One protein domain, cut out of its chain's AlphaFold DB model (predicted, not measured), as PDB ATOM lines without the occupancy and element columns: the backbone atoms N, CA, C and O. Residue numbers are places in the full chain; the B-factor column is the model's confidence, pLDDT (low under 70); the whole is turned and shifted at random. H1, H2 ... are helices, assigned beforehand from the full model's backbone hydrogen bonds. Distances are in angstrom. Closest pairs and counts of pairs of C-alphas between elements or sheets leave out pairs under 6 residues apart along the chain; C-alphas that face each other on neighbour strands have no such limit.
ATOM      1  N   ARG A   2     413.730 483.838 371.945       28.64
ATOM      2  CA  ARG A   2     415.133 483.450 372.139       28.64
ATOM      3  C   ARG A   2     415.132 482.005 372.611       28.64
ATOM      4  O   ARG A   2     414.498 481.690 373.612       28.64
ATOM      5  N   HIS A   3     415.766 481.159 371.812       34.00
ATOM      6  CA  HIS A   3     415.883 479.725 372.019       34.00
ATOM      7  C   HIS A   3     416.550 479.442 373.368       34.00
ATOM      8  O   HIS A   3     417.618 479.979 373.660       34.00
ATOM      9  N   ILE A   4     415.906 478.612 374.191       37.06
ATOM     10  CA  ILE A   4     416.527 478.042 375.385       37.06
ATOM     11  C   ILE A   4     417.389 476.876 374.910       37.06
ATOM     12  O   ILE A   4     416.900 475.908 374.333       37.06
ATOM     13  N   VAL A   5     418.689 477.033 375.123       38.97
ATOM     14  CA  VAL A   5     419.723 476.021 374.926       38.97
ATOM     15  C   VAL A   5     419.403 474.816 375.814       38.97
ATOM     16  O   VAL A   5     419.307 474.955 377.033       38.97
ATOM     17  N   SER A   6     419.233 473.635 375.213       36.44
ATOM     18  CA  SER A   6     419.140 472.374 375.951       36.44
ATOM     19  C   SER A   6     420.536 471.954 376.413       36.44
ATOM     20  O   SER A   6     421.420 471.736 375.583       36.44
ATOM     21  N   HIS A   7     420.743 471.818 377.720       34.31
ATOM     22  CA  HIS A   7     421.943 471.186 378.269       34.31
ATOM     23  C   HIS A   7     421.727 469.679 378.471       34.31
ATOM     24  O   HIS A   7     420.644 469.241 378.847       34.31
ATOM     25  N   GLN A   8     422.781 468.898 378.221       37.47
ATOM     26  CA  GLN A   8     422.824 467.427 378.201       37.47
ATOM     27  C   GLN A   8     422.887 466.766 379.598       37.47
ATOM     28  O   GLN A   8     423.478 465.704 379.743       37.47
ATOM     29  N   TYR A   9     422.292 467.355 380.637       36.44
ATOM     30  CA  TYR A   9     422.319 466.778 381.988       36.44
ATOM     31  C   TYR A   9     420.901 466.533 382.517       36.44
ATOM     32  O   TYR A   9     420.190 467.487 382.802       36.44
ATOM     33  N   GLY A  10     420.538 465.248 382.646       42.47
ATOM     34  CA  GLY A  10     419.599 464.665 383.619       42.47
ATOM     35  C   GLY A  10     418.209 465.296 383.788       42.47
ATOM     36  O   GLY A  10     418.059 466.398 384.302       42.47
ATOM     37  N   ARG A  11     417.158 464.523 383.480       42.62
ATOM     38  CA  ARG A  11     415.741 464.888 383.679       42.62
ATOM     39  C   ARG A  11     415.367 465.013 385.168       42.62
ATOM     40  O   ARG A  11     414.730 464.116 385.718       42.62
ATOM     41  N   THR A  12     415.691 466.134 385.803       45.94
ATOM     42  CA  THR A  12     415.020 466.580 387.031       45.94
ATOM     43  C   THR A  12     413.626 467.131 386.702       45.94
ATOM     44  O   THR A  12     413.369 467.592 385.587       45.94
ATOM     45  N   TYR A  13     412.700 467.017 387.661       49.56
ATOM     46  CA  TYR A  13     411.279 467.383 387.540       49.56
ATOM     47  C   TYR A  13     411.070 468.787 386.936       49.56
ATOM     48  O   TYR A  13     410.224 468.949 386.067       49.56
ATOM     49  N   ALA A  14     411.932 469.754 387.263       43.56
ATOM     50  CA  ALA A  14     411.884 471.118 386.734       43.56
ATOM     51  C   ALA A  14     411.979 471.265 385.198       43.56
ATOM     52  O   ALA A  14     411.619 472.307 384.670       43.56
ATOM     53  N   GLN A  15     412.495 470.294 384.437       49.34
ATOM     54  CA  GLN A  15     412.811 470.525 383.014       49.34
ATOM     55  C   GLN A  15     411.769 470.013 382.009       49.34
ATOM     56  O   GLN A  15     411.971 470.169 380.803       49.34
ATOM     57  N   LYS A  16     410.669 469.391 382.452       54.84
ATOM     58  CA  LYS A  16     409.679 468.794 381.533       54.84
ATOM     59  C   LYS A  16     408.542 469.733 381.142       54.84
ATOM     60  O   LYS A  16     408.068 469.630 380.012       54.84
ATOM     61  N   HIS A  17     408.144 470.651 382.017       61.41
ATOM     62  CA  HIS A  17     407.136 471.664 381.715       61.41
ATOM     63  C   HIS A  17     407.482 472.994 382.408       61.41
ATOM     64  O   HIS A  17     407.880 472.972 383.573       61.41
ATOM     65  N   PRO A  18     407.326 474.162 381.754       68.19
ATOM     66  CA  PRO A  18     407.577 475.464 382.388       68.19
ATOM     67  C   PRO A  18     406.758 475.681 383.673       68.19
ATOM     68  O   PRO A  18     407.229 476.343 384.596       68.19
ATOM     69  N   ASP A  19     405.576 475.068 383.769       71.00
ATOM     70  CA  ASP A  19     404.743 475.129 384.977       71.00
ATOM     71  C   ASP A  19     405.317 474.295 386.136       71.00
ATOM     72  O   ASP A  19     405.157 474.669 387.297       71.00
ATOM     73  N   GLU A  20     406.023 473.194 385.848       67.69
ATOM     74  CA  GLU A  20     406.657 472.344 386.868       67.69
ATOM     75  C   GLU A  20     407.862 473.052 387.513       67.69
ATOM     76  O   GLU A  20     407.995 473.044 388.738       67.69
ATOM     77  N   ASP A  21     408.687 473.745 386.722       75.25
ATOM     78  CA  ASP A  21     409.778 474.605 387.221       75.25
ATOM     79  C   ASP A  21     409.257 475.759 388.094       75.25
ATOM     80  O   ASP A  21     409.839 476.090 389.139       75.25
ATOM     81  N   PHE A  22     408.137 476.367 387.691       81.69
ATOM     82  CA  PHE A  22     407.493 477.403 388.491       81.69
ATOM     83  C   PHE A  22     406.948 476.836 389.806       81.69
ATOM     84  O   PHE A  22     407.168 477.436 390.861       81.69
ATOM     85  N   ALA A  23     406.288 475.674 389.767       82.94
ATOM     86  CA  ALA A  23     405.768 475.005 390.956       82.94
ATOM     87  C   ALA A  23     406.885 474.661 391.952       82.94
ATOM     88  O   ALA A  23     406.735 474.904 393.150       82.94
ATOM     89  N   GLU A  24     408.032 474.174 391.473       81.25
ATOM     90  CA  GLU A  24     409.199 473.900 392.318       81.25
ATOM     91  C   GLU A  24     409.753 475.185 392.951       81.25
ATOM     92  O   GLU A  24     409.979 475.246 394.163       81.25
ATOM     93  N   THR A  25     409.890 476.254 392.159       88.38
ATOM     94  CA  THR A  25     410.312 477.570 392.664       88.38
ATOM     95  C   THR A  25     409.354 478.077 393.747       88.38
ATOM     96  O   THR A  25     409.791 478.568 394.794       88.38
ATOM     97  N   PHE A  26     408.046 477.943 393.519       89.81
ATOM     98  CA  PHE A  26     407.013 478.347 394.464       89.81
ATOM     99  C   PHE A  26     407.070 477.524 395.755       89.81
ATOM    100  O   PHE A  26     407.034 478.101 396.839       89.81
ATOM    101  N   ALA A  27     407.240 476.204 395.660       90.19
ATOM    102  CA  ALA A  27     407.374 475.322 396.816       90.19
ATOM    103  C   ALA A  27     408.599 475.686 397.676       90.19
ATOM    104  O   ALA A  27     408.489 475.802 398.900       90.19
ATOM    105  N   VAL A  28     409.754 475.944 397.053       91.12
ATOM    106  CA  VAL A  28     410.980 476.375 397.753       91.12
ATOM    107  C   VAL A  28     410.784 477.721 398.460       91.12
ATOM    108  O   VAL A  28     411.236 477.894 399.599       91.12
ATOM    109  N   TRP A  29     410.113 478.672 397.803       94.50
ATOM    110  CA  TRP A  29     409.800 479.981 398.380       94.50
ATOM    111  C   TRP A  29     408.807 479.879 399.550       94.50
ATOM    112  O   TRP A  29     409.030 480.513 400.582       94.50
ATOM    113  N   LEU A  30     407.754 479.066 399.408       93.88
ATOM    114  CA  LEU A  30     406.688 478.889 400.399       93.88
ATOM    115  C   LEU A  30     407.159 478.119 401.642       93.88
ATOM    116  O   LEU A  30     406.649 478.347 402.738       93.88
ATOM    117  N   THR A  31     408.137 477.220 401.488       90.94
ATOM    118  CA  THR A  31     408.650 476.380 402.579       90.94
ATOM    119  C   THR A  31     409.235 477.235 403.716       90.94
ATOM    120  O   THR A  31     410.241 477.931 403.517       90.94
ATOM    121  N   PRO A  32     408.675 477.166 404.941       89.62
ATOM    122  CA  PRO A  32     409.172 477.934 406.076       89.62
ATOM    123  C   PRO A  32     410.636 477.619 406.387       89.62
ATOM    124  O   PRO A  32     411.070 476.471 406.327       89.62
ATOM    125  N   ARG A  33     411.405 478.647 406.770       89.75
ATOM    126  CA  ARG A  33     412.825 478.525 407.165       89.75
ATOM    127  C   ARG A  33     413.733 477.882 406.101       89.75
ATOM    128  O   ARG A  33     414.841 477.471 406.429       89.75
ATOM    129  N   SER A  34     413.335 477.855 404.826       87.75
ATOM    130  CA  SER A  34     414.146 477.249 403.756       87.75
ATOM    131  C   SER A  34     415.495 477.946 403.529       87.75
ATOM    132  O   SER A  34     416.396 477.379 402.910       87.75
ATOM    133  N   GLY A  35     415.666 479.175 404.037       90.75
ATOM    134  CA  GLY A  35     416.922 479.922 403.937       90.75
ATOM    135  C   GLY A  35     417.331 480.189 402.487       90.75
ATOM    136  O   GLY A  35     418.518 480.362 402.199       90.75
ATOM    137  N   TRP A  36     416.357 480.200 401.570       93.69
ATOM    138  CA  TRP A  36     416.584 480.140 400.129       93.69
ATOM    139  C   TRP A  36     417.486 481.268 399.615       93.69
ATOM    140  O   TRP A  36     418.353 481.025 398.782       93.69
ATOM    141  N   ARG A  37     417.393 482.473 400.192       92.62
ATOM    142  CA  ARG A  37     418.272 483.608 399.848       92.62
ATOM    143  C   ARG A  37     419.756 483.283 400.043       92.62
ATOM    144  O   ARG A  37     420.579 483.618 399.203       92.62
ATOM    145  N   ARG A  38     420.102 482.591 401.133       90.94
ATOM    146  CA  ARG A  38     421.486 482.182 401.429       90.94
ATOM    147  C   ARG A  38     421.890 480.944 400.632       90.94
ATOM    148  O   ARG A  38     423.027 480.870 400.159       90.94
ATOM    149  N   ARG A  39     420.974 479.977 400.515       88.25
ATOM    150  CA  ARG A  39     421.207 478.685 399.856       88.25
ATOM    151  C   ARG A  39     421.441 478.846 398.352       88.25
ATOM    152  O   ARG A  39     422.378 478.257 397.830       88.25
ATOM    153  N   TYR A  40     420.666 479.705 397.694       90.00
ATOM    154  CA  TYR A  40     420.710 479.912 396.244       90.00
ATOM    155  C   TYR A  40     421.483 481.172 395.822       90.00
ATOM    156  O   TYR A  40     421.422 481.548 394.659       90.00
ATOM    157  N   ARG A  41     422.244 481.823 396.719       87.12
ATOM    158  CA  ARG A  41     422.888 483.134 396.464       87.12
ATOM    159  C   ARG A  41     423.726 483.223 395.175       87.12
ATOM    160  O   ARG A  41     423.791 484.277 394.563       87.12
ATOM    161  N   ASN A  42     424.344 482.113 394.771       87.12
ATOM    162  CA  ASN A  42     425.219 482.028 393.596       87.12
ATOM    163  C   ASN A  42     424.563 481.277 392.424       87.12
ATOM    164  O   ASN A  42     425.241 480.897 391.477       87.12
ATOM    165  N   TRP A  43     423.262 480.994 392.513       88.44
ATOM    166  CA  TRP A  43     422.536 480.179 391.545       88.44
ATOM    167  C   TRP A  43     421.595 481.063 390.717       88.44
ATOM    168  O   TRP A  43     420.910 481.917 391.285       88.44
ATOM    169  N   PRO A  44     421.459 480.827 389.397       84.44
ATOM    170  CA  PRO A  44     420.510 481.566 388.558       84.44
ATOM    171  C   PRO A  44     419.056 481.512 389.062       84.44
ATOM    172  O   PRO A  44     418.293 482.456 388.857       84.44
ATOM    173  N   ALA A  45     418.691 480.436 389.772       86.12
ATOM    174  CA  ALA A  45     417.384 480.243 390.399       86.12
ATOM    175  C   ALA A  45     417.006 481.350 391.401       86.12
ATOM    176  O   ALA A  45     415.820 481.612 391.594       86.12
ATOM    177  N   LEU A  46     417.987 482.059 391.981       90.38
ATOM    178  CA  LEU A  46     417.728 483.175 392.893       90.38
ATOM    179  C   LEU A  46     416.839 484.243 392.250       90.38
ATOM    180  O   LEU A  46     415.923 484.739 392.897       90.38
ATOM    181  N   ARG A  47     417.043 484.538 390.960       89.69
ATOM    182  CA  ARG A  47     416.239 485.531 390.231       89.69
ATOM    183  C   ARG A  47     414.764 485.136 390.167       89.69
ATOM    184  O   ARG A  47     413.897 485.994 390.305       89.69
ATOM    185  N   LYS A  48     414.478 483.841 389.980       89.19
ATOM    186  CA  LYS A  48     413.103 483.320 389.975       89.19
ATOM    187  C   LYS A  48     412.490 483.395 391.372       89.19
ATOM    188  O   LYS A  48     411.362 483.855 391.513       89.19
ATOM    189  N   LEU A  49     413.245 483.027 392.408       94.12
ATOM    190  CA  LEU A  49     412.790 483.119 393.801       94.12
ATOM    191  C   LEU A  49     412.502 484.568 394.224       94.12
ATOM    192  O   LEU A  49     411.491 484.838 394.866       94.12
ATOM    193  N   GLU A  50     413.344 485.521 393.823       94.31
ATOM    194  CA  GLU A  50     413.110 486.952 394.044       94.31
ATOM    195  C   GLU A  50     411.902 487.476 393.266       94.31
ATOM    196  O   GLU A  50     411.156 488.312 393.779       94.31
ATOM    197  N   PHE A  51     411.697 486.994 392.038       94.06
ATOM    198  CA  PHE A  51     410.511 487.315 391.253       94.06
ATOM    199  C   PHE A  51     409.238 486.832 391.954       94.06
ATOM    200  O   PHE A  51     408.327 487.634 392.154       94.06
ATOM    201  N   VAL A  52     409.194 485.567 392.387       94.56
ATOM    202  CA  VAL A  52     408.056 485.002 393.128       94.56
ATOM    203  C   VAL A  52     407.816 485.778 394.426       94.56
ATOM    204  O   VAL A  52     406.684 486.163 394.699       94.56
ATOM    205  N   ASP A  53     408.867 486.105 395.181       94.88
ATOM    206  CA  ASP A  53     408.762 486.888 396.419       94.88
ATOM    207  C   ASP A  53     408.134 488.273 396.195       94.88
ATOM    208  O   ASP A  53     407.248 488.685 396.948       94.88
ATOM    209  N   LYS A  54     408.553 488.985 395.141       95.12
ATOM    210  CA  LYS A  54     407.978 490.285 394.760       95.12
ATOM    211  C   LYS A  54     406.539 490.146 394.270       95.12
ATOM    212  O   LYS A  54     405.682 490.930 394.672       95.12
ATOM    213  N   LEU A  55     406.278 489.153 393.421       93.88
ATOM    214  CA  LEU A  55     404.958 488.889 392.861       93.88
ATOM    215  C   LEU A  55     403.944 488.610 393.971       93.88
ATOM    216  O   LEU A  55     402.920 489.281 394.032       93.88
ATOM    217  N   MET A  56     404.264 487.693 394.885       92.69
ATOM    218  CA  MET A  56     403.375 487.298 395.980       92.69
ATOM    219  C   MET A  56     403.110 488.457 396.940       92.69
ATOM    220  O   MET A  56     401.976 488.660 397.361       92.69
ATOM    221  N   LYS A  57     404.116 489.293 397.230       92.19
ATOM    222  CA  LYS A  57     403.924 490.522 398.020       92.19
ATOM    223  C   LYS A  57     402.987 491.526 397.351       92.19
ATOM    224  O   LYS A  57     402.264 492.212 398.069       92.19
ATOM    225  N   ARG A  58     403.005 491.615 396.017       94.06
ATOM    226  CA  ARG A  58     402.138 492.511 395.239       94.06
ATOM    227  C   ARG A  58     400.688 492.030 395.231       94.06
ATOM    228  O   ARG A  58     399.800 492.822 395.505       94.06
ATOM    229  N   ILE A  59     400.466 490.745 394.965       92.00
ATOM    230  CA  ILE A  59     399.115 490.200 394.759       92.00
ATOM    231  C   ILE A  59     398.438 489.727 396.052       92.00
ATOM    232  O   ILE A  59     397.270 489.365 396.023       92.00
ATOM    233  N   ARG A  60     399.125 489.732 397.206       87.81
ATOM    234  CA  ARG A  60     398.564 489.235 398.485       87.81
ATOM    235  C   ARG A  60     397.268 489.925 398.926       87.81
ATOM    236  O   ARG A  60     396.534 489.363 399.729       87.81
ATOM    237  N   THR A  61     397.039 491.162 398.487       88.75
ATOM    238  CA  THR A  61     395.832 491.945 398.804       88.75
ATOM    239  C   THR A  61     394.761 491.827 397.727       88.75
ATOM    240  O   THR A  61     393.643 492.298 397.922       88.75
ATOM    241  N   GLU A  62     395.095 491.232 396.583       88.19
ATOM    242  CA  GLU A  62     394.153 491.029 395.496       88.19
ATOM    243  C   GLU A  62     393.264 489.830 395.805       88.19
ATOM    244  O   GLU A  62     393.696 488.780 396.281       88.19
ATOM    245  N   THR A  63     391.978 489.994 395.522       80.12
ATOM    246  CA  THR A  63     391.032 488.896 395.630       80.12
ATOM    247  C   THR A  63     391.167 487.990 394.401       80.12
ATOM    248  O   THR A  63     391.033 488.490 393.280       80.12
ATOM    249  N   PRO A  64     391.347 486.665 394.567       80.88
ATOM    250  CA  PRO A  64     391.375 485.749 393.434       80.88
ATOM    251  C   PRO A  64     390.040 485.796 392.681       80.88
ATOM    252  O   PRO A  64     388.971 485.669 393.282       80.88
ATOM    253  N   HIS A  65     390.106 485.980 391.358       77.81
ATOM    254  CA  HIS A  65     388.924 486.071 390.490       77.81
ATOM    255  C   HIS A  65     388.097 484.780 390.486       77.81
ATOM    256  O   HIS A  65     386.873 484.823 390.402       77.81
ATOM    257  N   ILE A  66     388.759 483.632 390.636       77.50
ATOM    258  CA  ILE A  66     388.114 482.325 390.728       77.50
ATOM    259  C   ILE A  66     388.238 481.857 392.174       77.50
ATOM    260  O   ILE A  66     389.303 481.444 392.621       77.50
TER     261      ILE A  66
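Overview. This is residues 2 to 66 of the 195 residues of an uncharacterized protein of Planctomycetes bacterium (UniProt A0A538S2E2). Look first for two helices packed crosswise, almost at a right angle: the longest, H3, and H1, which meets it with residues 25 to 29. The short helix H2 packs on residues 46 to 49 of H3, a long stretch with no named element, residues 2 to 17, winds loosely before H1, and residues 57 to 66 stick out at the other end of the printed part. The printed part has 65 residues with three named helices, in the order H1, H2, H3, and no named strand; the class is all helix, though only 32 of the 65 residues are in named elements, under half. The whole is loose, with a radius of gyration of the C-alphas of 13.9 A, and it spans 42 by 31 by 21 A.

Arrangement. Begin with H3, residues 45 to 59. It touches H1, residues 18 to 30, and there H1 takes part with residues 25 to 29 alone; the closest C-alphas are those of Thr 25 and Leu 49, 6.2 A apart. The lines of these two helices stand about perpendicular, at 75 degrees. H2, residues 36 to 39, only just touches H3, with 3 pairs of C-alphas within 8 A, and H3 takes part with residues 46 to 49 alone; the closest C-alphas, of Arg 37 and Leu 46, are 7.0 A apart. H1 and H2 are close but not clearly touching, with the C-alphas of Trp 29 and Trp 36 closest at 7.0 A. In H1 and H3 every O i to N i+4 pair is within hydrogen-bond range; H2 is too short for such a pair, and its 1 pair of O i to N i+3 is within range.

Along the chain. Find C-alpha 45 at (417.384, 480.243, 390.399); from there H3 runs 21.3 A to C-alpha 59 at (399.115, 490.200, 394.759). Go back to C-alpha 18 at (407.577, 475.464, 382.388), where H1 begins; it ends at C-alpha 30, 18.4 A away. Between them, Trp 36 to Arg 39 form H2.

Size, cuts and confidence. The C-alphas farthest apart are those of Gln 8 and Thr 63, 42.1 A. Residues 57 to 66, of which 57 to 59 belong to H3, stand free; the body without them spans 32 by 22 by 22 A. The printed part has no cut, and the links H1 to H2 and H2 to H3 are both tight, with 5 residues in each. The mean pLDDT of the printed part is 76.4; look for values under 70 at residues 2 to 18 and at residue 20, where the model's confidence is low.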